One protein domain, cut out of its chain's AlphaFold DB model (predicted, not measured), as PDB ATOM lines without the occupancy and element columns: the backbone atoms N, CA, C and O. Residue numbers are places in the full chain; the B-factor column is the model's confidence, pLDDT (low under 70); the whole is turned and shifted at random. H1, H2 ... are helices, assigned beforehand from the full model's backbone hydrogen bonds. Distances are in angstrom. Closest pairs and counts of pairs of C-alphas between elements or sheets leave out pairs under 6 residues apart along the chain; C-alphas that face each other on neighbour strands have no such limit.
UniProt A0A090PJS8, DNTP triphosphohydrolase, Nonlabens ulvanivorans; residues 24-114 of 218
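Overview. This is residues 24 to 114 of the 218 residues of the protein "DNTP triphosphohydrolase" of Nonlabens ulvanivorans (UniProt A0A090PJS8). The long helix H3 makes the length of the body, H5 packs along it running back the opposite way, and H1 packs on the other side of H5, so that the three make a row with H5 in the middle. H2 packs with a steep tilt on the beginning of H3 at one end, where the long link of residues 49 to 63 loops out, while residues 88 to 93 stick out at the other end, with H4 beginning there. The printed part has 91 residues with five named helices, in the order H1, H2, H3, H4, H5, and no named strand; the class is all helix. The whole is loose, with a radius of gyration of the C-alphas of 16.1 A, and spans 53 by 23 by 16 A.

Arrangement. H3, residues 64 to 89, touches H5, residues 100 to 113, at a shallow tilt of 27 degrees, opposite ways; their closest C-alphas, those of Gly 79 and Gly 104, are 3.9 A apart. H5 touches H1, residues 29 to 38, at a shallow tilt of 26 degrees, the same way, with the C-alphas of Tyr 34 and Ala 109 closest at 4.4 A. H1 and H3 are apart. H2, residues 41 to 48, touches residues 64 to 66 of H3 alone, at a steep tilt of 54 degrees, opposite ways; the closest C-alphas are those of Leu 46 and Leu 65, at 4.7 A. Helix packing is mostly aligned, but only just: 2 of 3 touching pairs are at a shallow tilt. H2 is close to H1 but not clearly touching, with the C-alphas of Val 37 and Phe 43 closest at 6.3 A. H4, residues 91 to 95, touches no helix; its closest C-alpha to H3 is that of Val 94, 6.2 A from that of Leu 87. Every O i to N i+4 pair is within hydrogen-bond range in H3, H4 and H5; the count is 5 of 6 in H1 and 1 of 4 in H2, where 4 of 5 O i to N i+3 pairs are within range.

Along the chain. H3 is the longest helix, 36.3 A from C-alpha 64 at (-3.574, 9.306, 5.895) to C-alpha 89 at (-10.078, 43.037, 17.697). H5 measures 20.6 A and ends with C-alpha 113 at (-10.751, 16.935, 5.265). H1 measures 14.4 A, H2 11.9 A and H4 6.3 A.

Size, cuts and confidence. The outline is a rod, and the two C-alphas farthest apart, those of Gln 57 and Ser 92, are 54.2 A from each other. The printed part has no cut. The link from H2 to H3 is long, with 15 residues; the others are tight. The mean pLDDT of the printed part is 90.6, and residues 50 to 62 are under 70.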
ATOM      1  N   ASP A  24     -28.315  26.543  17.507       96.19
ATOM      2  CA  ASP A  24     -28.249  25.707  18.699       96.19
ATOM      3  C   ASP A  24     -26.777  25.413  19.033       96.19
ATOM      4  O   ASP A  24     -26.032  24.904  18.195       96.19
ATOM      5  N   GLU A  25     -26.355  25.731  20.256       94.44
ATOM      6  CA  GLU A  25     -24.988  25.501  20.733       94.44
ATOM      7  C   GLU A  25     -24.628  24.007  20.784       94.44
ATOM      8  O   GLU A  25     -23.467  23.659  20.576       94.44
ATOM      9  N   LEU A  26     -25.605  23.112  20.985       95.25
ATOM     10  CA  LEU A  26     -25.390  21.657  20.983       95.25
ATOM     11  C   LEU A  26     -25.262  21.078  19.567       95.25
ATOM     12  O   LEU A  26     -24.779  19.960  19.381       95.25
ATOM     13  N   ARG A  27     -25.706  21.825  18.551       94.94
ATOM     14  CA  ARG A  27     -25.715  21.419  17.135       94.94
ATOM     15  C   ARG A  27     -25.148  22.509  16.233       94.94
ATOM     16  O   ARG A  27     -25.596  22.688  15.096       94.94
ATOM     17  N   LEU A  28     -24.132  23.216  16.726       97.56
ATOM     18  CA  LEU A  28     -23.528  24.336  16.022       97.56
ATOM     19  C   LEU A  28     -22.972  23.896  14.666       97.56
ATOM     20  O   LEU A  28     -22.172  22.966  14.585       97.56
ATOM     21  N   GLY A  29     -23.334  24.614  13.599       97.75
ATOM     22  CA  GLY A  29     -22.995  24.221  12.233       97.75
ATOM     23  C   GLY A  29     -21.511  23.904  11.986       97.75
ATOM     24  O   GLY A  29     -21.228  22.966  11.246       97.75
ATOM     25  N   PHE A  30     -20.574  24.617  12.611       98.44
ATOM     26  CA  PHE A  30     -19.142  24.349  12.435       98.44
ATOM     27  C   PHE A  30     -18.686  23.030  13.076       98.44
ATOM     28  O   PHE A  30     -17.880  22.318  12.488       98.44
ATOM     29  N   GLU A  31     -19.226  22.657  14.238       98.25
ATOM     30  CA  GLU A  31     -18.933  21.350  14.849       98.25
ATOM     31  C   GLU A  31     -19.646  20.227  14.073       98.25
ATOM     32  O   GLU A  31     -19.058  19.180  13.814       98.25
ATOM     33  N   VAL A  32     -20.858  20.483  13.559       98.38
ATOM     34  CA  VAL A  32     -21.554  19.547  12.653       98.38
ATOM     35  C   VAL A  32     -20.742  19.257  11.390       98.38
ATOM     36  O   VAL A  32     -20.811  18.148  10.859       98.38
ATOM     37  N   ASP A  33     -19.984  20.231  10.881       98.56
ATOM     38  CA  ASP A  33     -19.112  20.012   9.727       98.56
ATOM     39  C   ASP A  33     -18.031  18.977  10.032       98.56
ATOM     40  O   ASP A  33     -17.805  18.081   9.217       98.56
ATOM     41  N   TYR A  34     -17.411  19.069  11.210       98.56
ATOM     42  CA  TYR A  34     -16.414  18.106  11.670       98.56
ATOM     43  C   TYR A  34     -17.011  16.694  11.735       98.56
ATOM     44  O   TYR A  34     -16.463  15.771  11.128       98.56
ATOM     45  N   ASP A  35     -18.179  16.540  12.368       98.25
ATOM     46  CA  ASP A  35     -18.882  15.254  12.467       98.25
ATOM     47  C   ASP A  35     -19.173  14.659  11.083       98.25
ATOM     48  O   ASP A  35     -18.921  13.480  10.824       98.25
ATOM     49  N   ARG A  36     -19.685  15.475  10.153       97.69
ATOM     50  CA  ARG A  36     -20.003  15.023   8.791       97.69
ATOM     51  C   ARG A  36     -18.772  14.532   8.044       97.69
ATOM     52  O   ARG A  36     -18.879  13.557   7.304       97.69
ATOM     53  N   VAL A  37     -17.623  15.185   8.226       97.81
ATOM     54  CA  VAL A  37     -16.359  14.720   7.644       97.81
ATOM     55  C   VAL A  37     -15.948  13.394   8.281       97.81
ATOM     56  O   VAL A  37     -15.738  12.438   7.535       97.81
ATOM     57  N   ILE A  38     -15.924  13.294   9.619       96.94
ATOM     58  CA  ILE A  38     -15.567  12.067  10.361       96.94
ATOM     59  C   ILE A  38     -16.388  10.859   9.897       96.94
ATOM     60  O   ILE A  38     -15.839   9.789   9.626       96.94
ATOM     61  N   PHE A  39     -17.708  11.014   9.781       95.69
ATOM     62  CA  PHE A  39     -18.600   9.912   9.416       95.69
ATOM     63  C   PHE A  39     -18.679   9.648   7.906       95.69
ATOM     64  O   PHE A  39     -19.321   8.678   7.497       95.69
ATOM     65  N   SER A  40     -18.024  10.455   7.065       95.00
ATOM     66  CA  SER A  40     -18.078  10.283   5.612       95.00
ATOM     67  C   SER A  40     -17.317   9.042   5.134       95.00
ATOM     68  O   SER A  40     -16.232   8.714   5.620       95.00
ATOM     69  N   GLN A  41     -17.846   8.379   4.101       92.44
ATOM     70  CA  GLN A  41     -17.163   7.262   3.438       92.44
ATOM     71  C   GLN A  41     -15.782   7.675   2.906       92.44
ATOM     72  O   GLN A  41     -14.812   6.928   3.027       92.44
ATOM     73  N   HIS A  42     -15.681   8.885   2.353       92.06
ATOM     74  CA  HIS A  42     -14.437   9.411   1.805       92.06
ATOM     75  C   HIS A  42     -13.351   9.567   2.881       92.06
ATOM     76  O   HIS A  42     -12.204   9.205   2.627       92.06
ATOM     77  N   PHE A  43     -13.701  10.029   4.087       95.12
ATOM     78  CA  PHE A  43     -12.752  10.115   5.198       95.12
ATOM     79  C   PHE A  43     -12.354   8.730   5.721       95.12
ATOM     80  O   PHE A  43     -11.166   8.460   5.870       95.12
ATOM     81  N   ARG A  44     -13.313   7.809   5.900       93.62
ATOM     82  CA  ARG A  44     -13.017   6.421   6.310       93.62
ATOM     83  C   ARG A  44     -12.059   5.719   5.348       93.62
ATOM     84  O   ARG A  44     -11.164   5.012   5.791       93.62
ATOM     85  N   SER A  45     -12.179   5.987   4.044       90.50
ATOM     86  CA  SER A  45     -11.277   5.425   3.027       90.50
ATOM     87  C   SER A  45      -9.808   5.834   3.192       90.50
ATOM     88  O   SER A  45      -8.935   5.225   2.579       90.50
ATOM     89  N   LEU A  46      -9.505   6.865   3.993       89.62
ATOM     90  CA  LEU A  46      -8.128   7.264   4.280       89.62
ATOM     91  C   LEU A  46      -7.389   6.251   5.162       89.62
ATOM     92  O   LEU A  46      -6.160   6.287   5.187       89.62
ATOM     93  N   GLN A  47      -8.108   5.366   5.862       87.44
ATOM     94  CA  GLN A  47      -7.508   4.306   6.673       87.44
ATOM     95  C   GLN A  47      -6.644   3.377   5.813       87.44
ATOM     96  O   GLN A  47      -5.536   3.026   6.202       87.44
ATOM     97  N   ASP A  48      -7.112   3.067   4.604       78.88
ATOM     98  CA  ASP A  48      -6.446   2.143   3.681       78.88
ATOM     99  C   ASP A  48      -5.480   2.860   2.721       78.88
ATOM    100  O   ASP A  48      -4.971   2.268   1.767       78.88
ATOM    101  N   LYS A  49      -5.211   4.156   2.944       76.88
ATOM    102  CA  LYS A  49      -4.245   4.933   2.160       76.88
ATOM    103  C   LYS A  49      -2.986   5.187   2.982       76.88
ATOM    104  O   LYS A  49      -3.016   5.875   4.004       76.88
ATOM    105  N   THR A  50      -1.864   4.676   2.488       65.81
ATOM    106  CA  THR A  50      -0.557   4.843   3.129       65.81
ATOM    107  C   THR A  50      -0.035   6.271   2.986       65.81
ATOM    108  O   THR A  50      -0.305   6.964   2.000       65.81
ATOM    109  N   GLN A  51       0.732   6.719   3.979       62.97
ATOM    110  CA  GLN A  51       1.462   7.980   3.932       62.97
ATOM    111  C   GLN A  51       2.944   7.689   3.695       62.97
ATOM    112  O   GLN A  51       3.647   7.426   4.655       62.97
ATOM    113  N   VAL A  52       3.415   7.774   2.442       57.53
ATOM    114  CA  VAL A  52       4.836   7.763   1.986       57.53
ATOM    115  C   VAL A  52       5.689   6.528   2.362       57.53
ATOM    116  O   VAL A  52       6.489   6.084   1.544       57.53
ATOM    117  N   ILE A  53       5.507   5.933   3.536       55.81
ATOM    118  CA  ILE A  53       6.153   4.730   4.046       55.81
ATOM    119  C   ILE A  53       5.236   3.534   3.722       55.81
ATOM    120  O   ILE A  53       4.032   3.594   4.006       55.81
ATOM    121  N   PRO A  54       5.753   2.454   3.108       56.81
ATOM    122  CA  PRO A  54       5.004   1.210   2.945       56.81
ATOM    123  C   PRO A  54       4.516   0.709   4.310       56.81
ATOM    124  O   PRO A  54       5.229   0.866   5.296       56.81
ATOM    125  N   LEU A  55       3.329   0.095   4.382       54.94
ATOM    126  CA  LEU A  55       2.833  -0.525   5.618       54.94
ATOM    127  C   LEU A  55       3.856  -1.565   6.098       54.94
ATOM    128  O   LEU A  55       3.944  -2.660   5.545       54.94
ATOM    129  N   SER A  56       4.670  -1.200   7.086       49.72
ATOM    130  CA  SER A  56       5.586  -2.125   7.739       49.72
ATOM    131  C   SER A  56       4.767  -2.975   8.709       49.72
ATOM    132  O   SER A  56       3.884  -2.469   9.399       49.72
ATOM    133  N   GLN A  57       5.042  -4.278   8.766       53.88
ATOM    134  CA  GLN A  57       4.374  -5.183   9.708       53.88
ATOM    135  C   GLN A  57       4.862  -5.003  11.159       53.88
ATOM    136  O   GLN A  57       4.389  -5.702  12.049       53.88
ATOM    137  N   THR A  58       5.821  -4.104  11.412       51.91
ATOM    138  CA  THR A  58       6.612  -4.088  12.654       51.91
ATOM    139  C   THR A  58       6.652  -2.737  13.376       51.91
ATOM    140  O   THR A  58       7.390  -2.591  14.346       51.91
ATOM    141  N   GLY A  59       5.836  -1.754  12.983       56.53
ATOM    142  CA  GLY A  59       5.704  -0.489  13.712       56.53
ATOM    143  C   GLY A  59       4.408   0.254  13.390       56.53
ATOM    144  O   GLY A  59       3.799   0.025  12.348       56.53
ATOM    145  N   PHE A  60       3.978   1.153  14.283       57.28
ATOM    146  CA  PHE A  60       2.872   2.075  14.003       57.28
ATOM    147  C   PHE A  60       3.267   2.990  12.834       57.28
ATOM    148  O   PHE A  60       4.027   3.937  13.009       57.28
ATOM    149  N   VAL A  61       2.769   2.691  11.635       62.81
ATOM    150  CA  VAL A  61       2.902   3.559  10.462       62.81
ATOM    151  C   VAL A  61       1.637   4.400  10.354       62.81
ATOM    152  O   VAL A  61       0.531   3.859  10.295       62.81
ATOM    153  N   HIS A  62       1.786   5.725  10.326       66.50
ATOM    154  CA  HIS A  62       0.659   6.630  10.119       66.50
ATOM    155  C   HIS A  62      -0.030   6.342   8.784       66.50
ATOM    156  O   HIS A  62       0.589   6.293   7.719       66.50
ATOM    157  N   THR A  63      -1.346   6.172   8.847       83.44
ATOM    158  CA  THR A  63      -2.199   6.214   7.662       83.44
ATOM    159  C   THR A  63      -2.552   7.669   7.382       83.44
ATOM    160  O   THR A  63      -2.422   8.546   8.243       83.44
ATOM    161  N   ARG A  64      -3.076   7.953   6.189       88.88
ATOM    162  CA  ARG A  64      -3.574   9.306   5.895       88.88
ATOM    163  C   ARG A  64      -4.736   9.700   6.813       88.88
ATOM    164  O   ARG A  64      -4.937  10.891   7.052       88.88
ATOM    165  N   LEU A  65      -5.462   8.723   7.366       91.94
ATOM    166  CA  LEU A  65      -6.506   8.958   8.362       91.94
ATOM    167  C   LEU A  65      -5.923   9.450   9.688       91.94
ATOM    168  O   LEU A  65      -6.334  10.507  10.166       91.94
ATOM    169  N   THR A  66      -4.966   8.724  10.272       92.06
ATOM    170  CA  THR A  66      -4.390   9.100  11.577       92.06
ATOM    171  C   THR A  66      -3.647  10.427  11.487       92.06
ATOM    172  O   THR A  66      -3.820  11.283  12.350       92.06
ATOM    173  N   HIS A  67      -2.934  10.660  10.384       92.12
ATOM    174  CA  HIS A  67      -2.337  11.958  10.094       92.12
ATOM    175  C   HIS A  67      -3.375  13.087  10.054       92.12
ATOM    176  O   HIS A  67      -3.200  14.123  10.691       92.12
ATOM    177  N   SER A  68      -4.490  12.892   9.343       95.31
ATOM    178  CA  SER A  68      -5.536  13.917   9.238       95.31
ATOM    179  C   SER A  68      -6.197  14.219  10.586       95.31
ATOM    180  O   SER A  68      -6.544  15.372  10.848       95.31
ATOM    181  N   LEU A  69      -6.325  13.219  11.465       96.50
ATOM    182  CA  LEU A  69      -6.794  13.419  12.839       96.50
ATOM    183  C   LEU A  69      -5.823  14.293  13.638       96.50
ATOM    184  O   LEU A  69      -6.250  15.297  14.208       96.50
ATOM    185  N   GLU A  70      -4.527  13.980  13.630       96.56
ATOM    186  CA  GLU A  70      -3.499  14.770  14.326       96.56
ATOM    187  C   GLU A  70      -3.461  16.220  13.817       96.56
ATOM    188  O   GLU A  70      -3.507  17.171  14.603       96.56
ATOM    189  N   VAL A  71      -3.480  16.402  12.492       97.19
ATOM    190  CA  VAL A  71      -3.517  17.726  11.853       97.19
ATOM    191  C   VAL A  71      -4.784  18.494  12.234       97.19
ATOM    192  O   VAL A  71      -4.723  19.706  12.451       97.19
ATOM    193  N   SER A  72      -5.933  17.825  12.374       98.31
ATOM    194  CA  SER A  72      -7.165  18.483  12.823       98.31
ATOM    195  C   SER A  72      -7.115  18.933  14.284       98.31
ATOM    196  O   SER A  72      -7.667  19.986  14.606       98.31
ATOM    197  N   VAL A  73      -6.417  18.200  15.159       98.44
ATOM    198  CA  VAL A  73      -6.233  18.582  16.568       98.44
ATOM    199  C   VAL A  73      -5.360  19.832  16.658       98.44
ATOM    200  O   VAL A  73      -5.728  20.799  17.330       98.44
ATOM    201  N   VAL A  74      -4.250  19.863  15.913       98.56
ATOM    202  CA  VAL A  74      -3.393  21.054  15.810       98.56
ATOM    203  C   VAL A  74      -4.177  22.227  15.215       98.56
ATOM    204  O   VAL A  74      -4.175  23.324  15.776       98.56
ATOM    205  N   GLY A  75      -4.919  21.987  14.129       98.50
ATOM    206  CA  GLY A  75      -5.779  22.981  13.487       98.50
ATOM    207  C   GLY A  75      -6.820  23.571  14.439       98.50
ATOM    208  O   GLY A  75      -6.993  24.788  14.481       98.50
ATOM    209  N   ARG A  76      -7.453  22.739  15.275       98.75
ATOM    210  CA  ARG A  76      -8.412  23.184  16.297       98.75
ATOM    211  C   ARG A  76      -7.776  24.166  17.277       98.75
ATOM    212  O   ARG A  76      -8.383  25.187  17.597       98.75
ATOM    213  N   SER A  77      -6.565  23.863  17.748       98.62
ATOM    214  CA  SER A  77      -5.829  24.727  18.676       98.62
ATOM    215  C   SER A  77      -5.467  26.066  18.029       98.62
ATOM    216  O   SER A  77      -5.800  27.126  18.564       98.62
ATOM    217  N   LEU A  78      -4.897  26.025  16.818       98.69
ATOM    218  CA  LEU A  78      -4.552  27.224  16.049       98.69
ATOM    219  C   LEU A  78      -5.780  28.102  15.775       98.69
ATOM    220  O   LEU A  78      -5.725  29.315  15.970       98.69
ATOM    221  N   GLY A  79      -6.901  27.492  15.380       98.62
ATOM    222  CA  GLY A  79      -8.159  28.192  15.143       98.62
ATOM    223  C   GLY A  79      -8.694  28.879  16.400       98.62
ATOM    224  O   GLY A  79      -9.091  30.036  16.326       98.62
ATOM    225  N   ARG A  80      -8.637  28.225  17.568       98.69
ATOM    226  CA  ARG A  80      -9.052  28.833  18.848       98.69
ATOM    227  C   ARG A  80      -8.175  30.019  19.236       98.69
ATOM    228  O   ARG A  80      -8.705  31.075  19.571       98.69
ATOM    229  N   MET A  81      -6.855  29.862  19.147       98.75
ATOM    230  CA  MET A  81      -5.897  30.932  19.444       98.75
ATOM    231  C   MET A  81      -6.110  32.149  18.538       98.75
ATOM    232  O   MET A  81      -6.163  33.280  19.018       98.75
ATOM    233  N   ALA A  82      -6.264  31.923  17.231       98.25
ATOM    234  CA  ALA A  82      -6.552  32.993  16.282       98.25
ATOM    235  C   ALA A  82      -7.924  33.625  16.555       98.25
ATOM    236  O   ALA A  82      -8.035  34.847  16.611       98.25
ATOM    237  N   GLY A  83      -8.949  32.800  16.782       98.31
ATOM    238  CA  GLY A  83     -10.311  33.232  17.082       98.31
ATOM    239  C   GLY A  83     -10.385  34.148  18.297       98.31
ATOM    240  O   GLY A  83     -11.037  35.182  18.230       98.31
ATOM    241  N   GLN A  84      -9.654  33.835  19.370       98.44
ATOM    242  CA  GLN A  84      -9.554  34.710  20.539       98.44
ATOM    243  C   GLN A  84      -9.057  36.112  20.152       98.44
ATOM    244  O   GLN A  84      -9.728  37.103  20.429       98.44
ATOM    245  N   ARG A  85      -7.926  36.198  19.438       98.31
ATOM    246  CA  ARG A  85      -7.348  37.485  19.009       98.31
ATOM    247  C   ARG A  85      -8.242  38.237  18.021       98.31
ATOM    248  O   ARG A  85      -8.276  39.465  18.024       98.31
ATOM    249  N   ILE A  86      -8.961  37.514  17.164       97.81
ATOM    250  CA  ILE A  86      -9.912  38.099  16.212       97.81
ATOM    251  C   ILE A  86     -11.101  38.708  16.960       97.81
ATOM    252  O   ILE A  86     -11.481  39.833  16.654       97.81
ATOM    253  N   LEU A  87     -11.655  38.016  17.958       98.19
ATOM    254  CA  LEU A  87     -12.778  38.522  18.752       98.19
ATOM    255  C   LEU A  87     -12.390  39.740  19.600       98.19
ATOM    256  O   LEU A  87     -13.157  40.695  19.656       98.19
ATOM    257  N   GLU A  88     -11.183  39.754  20.177       97.88
ATOM    258  CA  GLU A  88     -10.632  40.928  20.878       97.88
ATOM    259  C   GLU A  88     -10.564  42.162  19.963       97.88
ATOM    260  O   GLU A  88     -10.855  43.281  20.382       97.88
ATOM    261  N   LYS A  89     -10.203  41.962  18.689       97.62
ATOM    262  CA  LYS A  89     -10.078  43.037  17.697       97.62
ATOM    263  C   LYS A  89     -11.411  43.442  17.057       97.62
ATOM    264  O   LYS A  89     -11.516  44.543  16.518       97.62
ATOM    265  N   HIS A  90     -12.410  42.564  17.079       97.19
ATOM    266  CA  HIS A  90     -13.685  42.746  16.389       97.19
ATOM    267  C   HIS A  90     -14.876  42.476  17.328       97.19
ATOM    268  O   HIS A  90     -15.523  41.431  17.207       97.19
ATOM    269  N   PRO A  91     -15.223  43.423  18.226       96.44
ATOM    270  CA  PRO A  91     -16.336  43.268  19.169       96.44
ATOM    271  C   PRO A  91     -17.689  42.991  18.501       96.44
ATOM    272  O   PRO A  91     -18.494  42.243  19.049       96.44
ATOM    273  N   SER A  92     -17.909  43.490  17.277       96.62
ATOM    274  CA  SER A  92     -19.128  43.208  16.505       96.62
ATOM    275  C   SER A  92     -19.341  41.711  16.246       96.62
ATOM    276  O   SER A  92     -20.475  41.257  16.141       96.62
ATOM    277  N   LEU A  93     -18.275  40.902  16.199       97.38
ATOM    278  CA  LEU A  93     -18.390  39.446  16.074       97.38
ATOM    279  C   LEU A  93     -18.866  38.796  17.376       97.38
ATOM    280  O   LEU A  93     -19.660  37.856  17.331       97.38
ATOM    281  N   VAL A  94     -18.418  39.310  18.525       97.19
ATOM    282  CA  VAL A  94     -18.915  38.887  19.842       97.19
ATOM    283  C   VAL A  94     -20.395  39.248  19.957       97.19
ATOM    284  O   VAL A  94     -21.216  38.405  20.318       97.19
ATOM    285  N   GLU A  95     -20.760  40.463  19.545       96.38
ATOM    286  CA  GLU A  95     -22.154  40.890  19.439       96.38
ATOM    287  C   GLU A  95     -22.943  40.052  18.431       96.38
ATOM    288  O   GLU A  95     -24.128  39.844  18.637       96.38
ATOM    289  N   ALA A  96     -22.338  39.511  17.375       96.00
ATOM    290  CA  ALA A  96     -22.987  38.577  16.451       96.00
ATOM    291  C   ALA A  96     -23.063  37.129  16.988       96.00
ATOM    292  O   ALA A  96     -23.643  36.257  16.333       96.00
ATOM    293  N   GLY A  97     -22.541  36.878  18.195       97.31
ATOM    294  CA  GLY A  97     -22.597  35.599  18.907       97.31
ATOM    295  C   GLY A  97     -21.468  34.624  18.576       97.31
ATOM    296  O   GLY A  97     -21.560  33.458  18.960       97.31
ATOM    297  N   TYR A  98     -20.430  35.061  17.859       98.31
ATOM    298  CA  TYR A  98     -19.280  34.211  17.555       98.31
ATOM    299  C   TYR A  98     -18.408  33.982  18.788       98.31
ATOM    300  O   TYR A  98     -18.205  34.871  19.616       98.31
ATOM    301  N   LYS A  99     -17.847  32.776  18.879       98.00
ATOM    302  CA  LYS A  99     -16.970  32.342  19.972       98.00
ATOM    303  C   LYS A  99     -15.656  31.805  19.421       98.00
ATOM    304  O   LYS A  99     -15.600  31.328  18.292       98.00
ATOM    305  N   MET A 100     -14.586  31.823  20.218       97.88
ATOM    306  CA  MET A 100     -13.272  31.330  19.769       97.88
ATOM    307  C   MET A 100     -13.313  29.856  19.326       97.88
ATOM    308  O   MET A 100     -12.553  29.437  18.455       97.88
ATOM    309  N   GLN A 101     -14.226  29.068  19.900       98.25
ATOM    310  CA  GLN A 101     -14.449  27.670  19.543       98.25
ATOM    311  C   GLN A 101     -14.944  27.516  18.102       98.25
ATOM    312  O   GLN A 101     -14.557  26.544  17.463       98.25
ATOM    313  N   ASP A 102     -15.700  28.482  17.571       98.50
ATOM    314  CA  ASP A 102     -16.216  28.461  16.199       98.50
ATOM    315  C   ASP A 102     -15.062  28.433  15.183       98.50
ATOM    316  O   ASP A 102     -15.037  27.609  14.272       98.50
ATOM    317  N   PHE A 103     -14.051  29.280  15.394       98.62
ATOM    318  CA  PHE A 103     -12.830  29.315  14.582       98.62
ATOM    319  C   PHE A 103     -12.049  28.006  14.698       98.62
ATOM    320  O   PHE A 103     -11.573  27.466  13.699       98.62
ATOM    321  N   GLY A 104     -11.952  27.465  15.916       98.62
ATOM    322  CA  GLY A 104     -11.375  26.145  16.158       98.62
ATOM    323  C   GLY A 104     -12.079  25.044  15.370       98.62
ATOM    324  O   GLY A 104     -11.410  24.234  14.740       98.62
ATOM    325  N   ALA A 105     -13.412  25.028  15.377       98.69
ATOM    326  CA  ALA A 105     -14.224  24.034  14.685       98.69
ATOM    327  C   ALA A 105     -14.065  24.121  13.158       98.69
ATOM    328  O   ALA A 105     -13.836  23.099  12.513       98.69
ATOM    329  N   ILE A 106     -14.087  25.335  12.592       98.75
ATOM    330  CA  ILE A 106     -13.869  25.579  11.154       98.75
ATOM    331  C   ILE A 106     -12.504  25.040  10.714       98.75
ATOM    332  O   ILE A 106     -12.416  24.253   9.768       98.75
ATOM    333  N   VAL A 107     -11.432  25.442  11.408       98.69
ATOM    334  CA  VAL A 107     -10.069  25.024  11.052       98.69
ATOM    335  C   VAL A 107      -9.896  23.524  11.272       98.69
ATOM    336  O   VAL A 107      -9.305  22.857  10.429       98.69
ATOM    337  N   ALA A 108     -10.457  22.962  12.346       98.75
ATOM    338  CA  ALA A 108     -10.416  21.525  12.596       98.75
ATOM    339  C   ALA A 108     -11.090  20.728  11.473       98.75
ATOM    340  O   ALA A 108     -10.497  19.777  10.974       98.75
ATOM    341  N   ALA A 109     -12.297  21.116  11.048       98.69
ATOM    342  CA  ALA A 109     -13.039  20.413  10.003       98.69
ATOM    343  C   ALA A 109     -12.335  20.503   8.639       98.69
ATOM    344  O   ALA A 109     -12.200  19.497   7.940       98.69
ATOM    345  N   ALA A 110     -11.818  21.683   8.285       98.38
ATOM    346  CA  ALA A 110     -11.035  21.876   7.065       98.38
ATOM    347  C   ALA A 110      -9.730  21.061   7.081       98.38
ATOM    348  O   ALA A 110      -9.413  20.375   6.107       98.38
ATOM    349  N   SER A 111      -8.999  21.084   8.200       98.25
ATOM    350  CA  SER A 111      -7.789  20.286   8.407       98.25
ATOM    351  C   SER A 111      -8.066  18.788   8.359       98.25
ATOM    352  O   SER A 111      -7.300  18.045   7.758       98.25
ATOM    353  N   LEU A 112      -9.170  18.322   8.935       98.25
ATOM    354  CA  LEU A 112      -9.549  16.912   8.907       98.25
ATOM    355  C   LEU A 112      -9.803  16.423   7.473       98.25
ATOM    356  O   LEU A 112      -9.409  15.321   7.099       98.25
ATOM    357  N   ALA A 113     -10.435  17.259   6.650       97.75
ATOM    358  CA  ALA A 113     -10.751  16.935   5.265       97.75
ATOM    359  C   ALA A 113      -9.575  17.131   4.293       97.75
ATOM    360  O   ALA A 113      -9.700  16.742   3.132       97.75
ATOM    361  N   HIS A 114      -8.455  17.732   4.721       95.62
ATOM    362  CA  HIS A 114      -7.419  18.290   3.833       95.62
ATOM    363  C   HIS A 114      -6.855  17.307   2.800       95.62
ATOM    364  O   HIS A 114      -6.390  17.732   1.745       95.62
TER     365      HIS A 114